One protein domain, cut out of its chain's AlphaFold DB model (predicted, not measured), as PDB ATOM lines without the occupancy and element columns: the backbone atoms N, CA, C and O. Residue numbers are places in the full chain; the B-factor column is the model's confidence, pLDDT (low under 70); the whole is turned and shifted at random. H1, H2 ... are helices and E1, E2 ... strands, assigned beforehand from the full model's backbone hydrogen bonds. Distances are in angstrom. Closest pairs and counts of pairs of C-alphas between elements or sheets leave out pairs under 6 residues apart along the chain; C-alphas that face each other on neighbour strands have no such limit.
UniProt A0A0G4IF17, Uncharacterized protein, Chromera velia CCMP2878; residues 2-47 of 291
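This is residues 2 to 47 of the 291 residues of an uncharacterized protein of Chromera velia CCMP2878 (UniProt A0A0G4IF17). What does the model look like? Helix H2 lies over one face of a small ribbon of two parallel strands, E1 and E2, running back roughly along them, while helix H1 sits beyond the end of H2, meets it only at their ends at a shallow tilt, and extends the longest axis. What is it made of? The printed part has 46 residues with two named helices and two named strands in the order H1, E1, H2, E2, a mixed class with a parallel sheet E1, E2. How spread out is it? It is only just compact, close to loose, with a radius of gyration of the C-alphas of 10.9 A, and elongated, spanning 30 by 17 by 16 A.

Where are the first helix and strand? H1 is residues 2 to 10, 12.3 A long, with C-alpha 2 at (189.458, 184.408, 232.192). E1 is residues 18 to 21, 10.0 A long. What follows? H2 is residues 30 to 38, 13.2 A long. E2 is residues 43 to 46, 10.2 A long, with C-alpha 46 at (175.788, 172.238, 245.657).

How do the helices meet? H1 and H2 touch only at their ends, closest at the C-alphas of Arg 5 and Leu 38, 5.0 A apart. They run the same way at a shallow tilt of 19 degrees. How are the strands paired? E1 and E2 are parallel neighbours at 29 degrees, with N 19 and O 43 within hydrogen-bond range at 2.9 A and N 45 and O 19 at 2.8 A. What joins them? E1, H2 and E2 form a strand-helix-strand unit, two parallel neighbour strands with a helix between, and its crossover is right-handed; the closest C-alphas of H2 and E2, those of Lys 32 and Ile 44, are 7.4 A apart. What of H1 and the helix backbones? H1 and E2 are apart; every O i to N i+4 pair is within hydrogen-bond range in H1, and 4 of 5 in H2.

How large is it? The two C-alphas farthest apart, those of Phe 11 and Gly 27, are 31.4 A apart. Are there cuts or long links? The printed part has no cut; the link from H2 to E2 is tight, and those from H1 to E1 and E1 to H2 are short. How sure is the model? The mean pLDDT of the printed part is 86.3, and no printed residue is under 70.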
ATOM      1  N   LYS A   2     188.103 184.154 232.750       82.56
ATOM      2  CA  LYS A   2     189.458 184.408 232.192       82.56
ATOM      3  C   LYS A   2     190.282 185.444 232.984       82.56
ATOM      4  O   LYS A   2     191.426 185.186 233.327       82.56
ATOM      5  N   LYS A   3     189.673 186.585 233.343       81.06
ATOM      6  CA  LYS A   3     190.311 187.611 234.195       81.06
ATOM      7  C   LYS A   3     190.689 187.079 235.587       81.06
ATOM      8  O   LYS A   3     191.740 187.435 236.099       81.06
ATOM      9  N   LEU A   4     189.849 186.227 236.183       80.19
ATOM     10  CA  LEU A   4     190.115 185.621 237.490       80.19
ATOM     11  C   LEU A   4     191.283 184.635 237.404       80.19
ATOM     12  O   LEU A   4     192.202 184.733 238.201       80.19
ATOM     13  N   ARG A   5     191.295 183.769 236.385       84.56
ATOM     14  CA  ARG A   5     192.415 182.862 236.117       84.56
ATOM     15  C   ARG A   5     193.735 183.617 235.996       84.56
ATOM     16  O   ARG A   5     194.677 183.292 236.701       84.56
ATOM     17  N   ARG A   6     193.753 184.692 235.203       83.75
ATOM     18  CA  ARG A   6     194.936 185.548 235.058       83.75
ATOM     19  C   ARG A   6     195.412 186.119 236.398       83.75
ATOM     20  O   ARG A   6     196.610 186.236 236.603       83.75
ATOM     21  N   ARG A   7     194.501 186.472 237.315       78.25
ATOM     22  CA  ARG A   7     194.879 186.921 238.668       78.25
ATOM     23  C   ARG A   7     195.563 185.803 239.455       78.25
ATOM     24  O   ARG A   7     196.629 186.051 239.996       78.25
ATOM     25  N   TYR A   8     195.003 184.593 239.468       84.56
ATOM     26  CA  TYR A   8     195.644 183.440 240.117       84.56
ATOM     27  C   TYR A   8     197.044 183.176 239.546       84.56
ATOM     28  O   TYR A   8     197.978 182.978 240.308       84.56
ATOM     29  N   GLU A   9     197.210 183.269 238.225       84.81
ATOM     30  CA  GLU A   9     198.508 183.097 237.556       84.81
ATOM     31  C   GLU A   9     199.511 184.197 237.945       84.81
ATOM     32  O   GLU A   9     200.641 183.891 238.313       84.81
ATOM     33  N   ILE A  10     199.098 185.472 237.910       83.38
ATOM     34  CA  ILE A  10     199.947 186.620 238.279       83.38
ATOM     35  C   ILE A  10     200.418 186.511 239.731       83.38
ATOM     36  O   ILE A  10     201.597 186.720 240.011       83.38
ATOM     37  N   PHE A  11     199.507 186.171 240.643       78.19
ATOM     38  CA  PHE A  11     199.799 186.050 242.070       78.19
ATOM     39  C   PHE A  11     200.329 184.665 242.466       78.19
ATOM     40  O   PHE A  11     200.542 184.422 243.648       78.19
ATOM     41  N   LYS A  12     200.558 183.763 241.498       84.19
ATOM     42  CA  LYS A  12     201.039 182.387 241.721       84.19
ATOM     43  C   LYS A  12     200.221 181.625 242.776       84.19
ATOM     44  O   LYS A  12     200.769 180.858 243.559       84.19
ATOM     45  N   LEU A  13     198.910 181.850 242.789       80.81
ATOM     46  CA  LEU A  13     197.984 181.201 243.712       80.81
ATOM     47  C   LEU A  13     197.588 179.823 243.191       80.81
ATOM     48  O   LEU A  13     197.390 179.633 241.989       80.81
ATOM     49  N   GLU A  14     197.378 178.887 244.109       83.75
ATOM     50  CA  GLU A  14     196.793 177.591 243.780       83.75
ATOM     51  C   GLU A  14     195.348 177.764 243.310       83.75
ATOM     52  O   GLU A  14     194.538 178.442 243.946       83.75
ATOM     53  N   PHE A  15     195.009 177.160 242.171       87.00
ATOM     54  CA  PHE A  15     193.642 177.207 241.669       87.00
ATOM     55  C   PHE A  15     192.708 176.398 242.570       87.00
ATOM     56  O   PHE A  15     193.073 175.310 243.013       87.00
ATOM     57  N   PRO A  16     191.465 176.861 242.787       87.62
ATOM     58  CA  PRO A  16     190.513 176.108 243.580       87.62
ATOM     59  C   PRO A  16     190.216 174.765 242.911       87.62
ATOM     60  O   PRO A  16     189.888 174.690 241.722       87.62
ATOM     61  N   GLU A  17     190.301 173.701 243.699       89.06
ATOM     62  CA  GLU A  17     189.926 172.355 243.273       89.06
ATOM     63  C   GLU A  17     188.423 172.118 243.396       89.06
ATOM     64  O   GLU A  17     187.864 171.310 242.659       89.06
ATOM     65  N   ILE A  18     187.754 172.822 244.318       89.25
ATOM     66  CA  ILE A  18     186.345 172.603 244.649       89.25
ATOM     67  C   ILE A  18     185.631 173.935 244.834       89.25
ATOM     68  O   ILE A  18     186.167 174.867 245.432       89.25
ATOM     69  N   VAL A  19     184.396 174.007 244.343       89.00
ATOM     70  CA  VAL A  19     183.503 175.145 244.554       89.00
ATOM     71  C   VAL A  19     182.097 174.662 244.899       89.00
ATOM     72  O   VAL A  19     181.595 173.714 244.298       89.00
ATOM     73  N   TRP A  20     181.453 175.331 245.855       89.19
ATOM     74  CA  TRP A  20     180.039 175.138 246.182       89.19
ATOM     75  C   TRP A  20     179.228 176.261 245.548       89.19
ATOM     76  O   TRP A  20     179.576 177.430 245.694       89.19
ATOM     77  N   LEU A  21     178.166 175.902 244.832       88.25
ATOM     78  CA  LEU A  21     177.292 176.830 244.120       88.25
ATOM     79  C   LEU A  21     175.840 176.629 244.534       88.25
ATOM     80  O   LEU A  21     175.426 175.514 244.834       88.25
ATOM     81  N   ASP A  22     175.034 177.681 244.445       86.62
ATOM     82  CA  ASP A  22     173.603 177.612 244.764       86.62
ATOM     83  C   ASP A  22     172.802 176.835 243.708       86.62
ATOM     84  O   ASP A  22     171.722 176.316 244.002       86.62
ATOM     85  N   ARG A  23     173.287 176.829 242.458       83.44
ATOM     86  CA  ARG A  23     172.639 176.322 241.233       83.44
ATOM     87  C   ARG A  23     173.655 175.687 240.287       83.44
ATOM     88  O   ARG A  23     174.855 175.872 240.448       83.44
ATOM     89  N   ASP A  24     173.140 174.963 239.291       84.69
ATOM     90  CA  ASP A  24     173.899 174.461 238.135       84.69
ATOM     91  C   ASP A  24     175.094 173.560 238.501       84.69
ATOM     92  O   ASP A  24     176.096 173.498 237.788       84.69
ATOM     93  N   CYS A  25     174.989 172.849 239.628       85.31
ATOM     94  CA  CYS A  25     176.009 171.913 240.103       85.31
ATOM     95  C   CYS A  25     176.043 170.605 239.299       85.31
ATOM     96  O   CYS A  25     177.101 169.993 239.159       85.31
ATOM     97  N   CYS A  26     174.904 170.187 238.744       83.06
ATOM     98  CA  CYS A  26     174.791 168.992 237.922       83.06
ATOM     99  C   CYS A  26     174.438 169.402 236.462       83.06
ATOM    100  O   CYS A  26     173.809 170.435 236.237       83.06
ATOM    101  N   GLY A  27     174.871 168.615 235.466       79.50
ATOM    102  CA  GLY A  27     174.717 168.928 234.032       79.50
ATOM    103  C   GLY A  27     175.893 169.694 233.407       79.50
ATOM    104  O   GLY A  27     176.941 169.874 234.032       79.50
ATOM    105  N   GLU A  28     175.734 170.099 232.145       77.31
ATOM    106  CA  GLU A  28     176.694 170.898 231.370       77.31
ATOM    107  C   GLU A  28     176.059 172.254 231.035       77.31
ATOM    108  O   GLU A  28     175.246 172.369 230.124       77.31
ATOM    109  N   GLY A  29     176.387 173.273 231.832       82.62
ATOM    110  CA  GLY A  29     175.815 174.616 231.723       82.62
ATOM    111  C   GLY A  29     176.877 175.711 231.696       82.62
ATOM    112  O   GLY A  29     178.047 175.482 232.016       82.62
ATOM    113  N   ALA A  30     176.460 176.932 231.352       85.06
ATOM    114  CA  ALA A  30     177.356 178.082 231.209       85.06
ATOM    115  C   ALA A  30     178.164 178.381 232.485       85.06
ATOM    116  O   ALA A  30     179.346 178.711 232.401       85.06
ATOM    117  N   VAL A  31     177.561 178.209 233.668       84.88
ATOM    118  CA  VAL A  31     178.234 178.419 234.963       84.88
ATOM    119  C   VAL A  31     179.384 177.428 235.152       84.88
ATOM    120  O   VAL A  31     180.510 177.826 235.452       84.88
ATOM    121  N   LYS A  32     179.140 176.139 234.901       85.38
ATOM    122  CA  LYS A  32     180.161 175.088 234.983       85.38
ATOM    123  C   LYS A  32     181.266 175.285 233.950       85.38
ATOM    124  O   LYS A  32     182.444 175.192 234.290       85.38
ATOM    125  N   ALA A  33     180.901 175.622 232.712       87.69
ATOM    126  CA  ALA A  33     181.864 175.963 231.669       87.69
ATOM    127  C   ALA A  33     182.755 177.141 232.097       87.69
ATOM    128  O   ALA A  33     183.969 177.100 231.912       87.69
ATOM    129  N   ALA A  34     182.178 178.156 232.744       89.12
ATOM    130  CA  ALA A  34     182.928 179.286 233.264       89.12
ATOM    131  C   ALA A  34     183.926 178.858 234.357       89.12
ATOM    132  O   ALA A  34     185.087 179.262 234.296       89.12
ATOM    133  N   TRP A  35     183.525 178.025 235.322       90.62
ATOM    134  CA  TRP A  35     184.432 177.505 236.357       90.62
ATOM    135  C   TRP A  35     185.558 176.639 235.792       90.62
ATOM    136  O   TRP A  35     186.702 176.781 236.222       90.62
ATOM    137  N   ARG A  36     185.290 175.852 234.746       90.50
ATOM    138  CA  ARG A  36     186.329 175.071 234.057       90.50
ATOM    139  C   ARG A  36     187.373 175.912 233.323       90.50
ATOM    140  O   ARG A  36     188.481 175.437 233.101       90.50
ATOM    141  N   ILE A  37     187.070 177.172 232.990       91.31
ATOM    142  CA  ILE A  37     188.091 178.111 232.490       91.31
ATOM    143  C   ILE A  37     189.151 178.364 233.567       91.31
ATOM    144  O   ILE A  37     190.322 178.530 233.223       91.31
ATOM    145  N   LEU A  38     188.746 178.428 234.842       89.75
ATOM    146  CA  LEU A  38     189.655 178.648 235.966       89.75
ATOM    147  C   LEU A  38     190.474 177.389 236.259       89.75
ATOM    148  O   LEU A  38     191.694 177.466 236.273       89.75
ATOM    149  N   ASN A  39     189.808 176.247 236.425       91.12
ATOM    150  CA  ASN A  39     190.448 174.947 236.606       91.12
ATOM    151  C   ASN A  39     189.624 173.866 235.873       91.12
ATOM    152  O   ASN A  39     188.485 173.612 236.271       91.12
ATOM    153  N   PRO A  40     190.162 173.212 234.824       90.69
ATOM    154  CA  PRO A  40     189.439 172.189 234.060       90.69
ATOM    155  C   PRO A  40     188.943 171.003 234.898       90.69
ATOM    156  O   PRO A  40     187.931 170.393 234.547       90.69
ATOM    157  N   HIS A  41     189.626 170.705 236.005       90.31
ATOM    158  CA  HIS A  41     189.324 169.594 236.907       90.31
ATOM    159  C   HIS A  41     188.507 170.013 238.136       90.31
ATOM    160  O   HIS A  41     188.316 169.204 239.041       90.31
ATOM    161  N   ILE A  42     188.012 171.256 238.180       91.19
ATOM    162  CA  ILE A  42     187.276 171.760 239.338       91.19
ATOM    163  C   ILE A  42     186.030 170.917 239.626       91.19
ATOM    164  O   ILE A  42     185.177 170.691 238.759       91.19
ATOM    165  N   LYS A  43     185.902 170.474 240.875       90.00
ATOM    166  CA  LYS A  43     184.712 169.801 241.376       90.00
ATOM    167  C   LYS A  43     183.675 170.846 241.764       90.00
ATOM    168  O   LYS A  43     183.913 171.690 242.624       90.00
ATOM    169  N   ILE A  44     182.506 170.770 241.146       91.56
ATOM    170  CA  ILE A  44     181.382 171.646 241.471       91.56
ATOM    171  C   ILE A  44     180.405 170.882 242.353       91.56
ATOM    172  O   ILE A  44     179.925 169.814 241.980       91.56
ATOM    173  N   LEU A  45     180.123 171.444 243.520       92.62
ATOM    174  CA  LEU A  45     179.170 170.936 244.494       92.62
ATOM    175  C   LEU A  45     178.036 171.938 244.702       92.62
ATOM    176  O   LEU A  45     178.116 173.103 244.320       92.62
ATOM    177  N   LEU A  46     176.957 171.460 245.302       93.00
ATOM    178  CA  LEU A  46     175.788 172.238 245.657       93.00
ATOM    179  C   LEU A  46     175.933 172.782 247.074       93.00
ATOM    180  O   LEU A  46     176.302 172.052 247.997       93.00
ATOM    181  N   ASP A  47     175.586 174.047 247.258       91.38
ATOM    182  CA  ASP A  47     175.439 174.624 248.584       91.38
ATOM    183  C   ASP A  47     174.270 173.953 249.326       91.38
ATOM    184  O   ASP A  47     173.097 174.030 248.938       91.38
TER     185      ASP A  47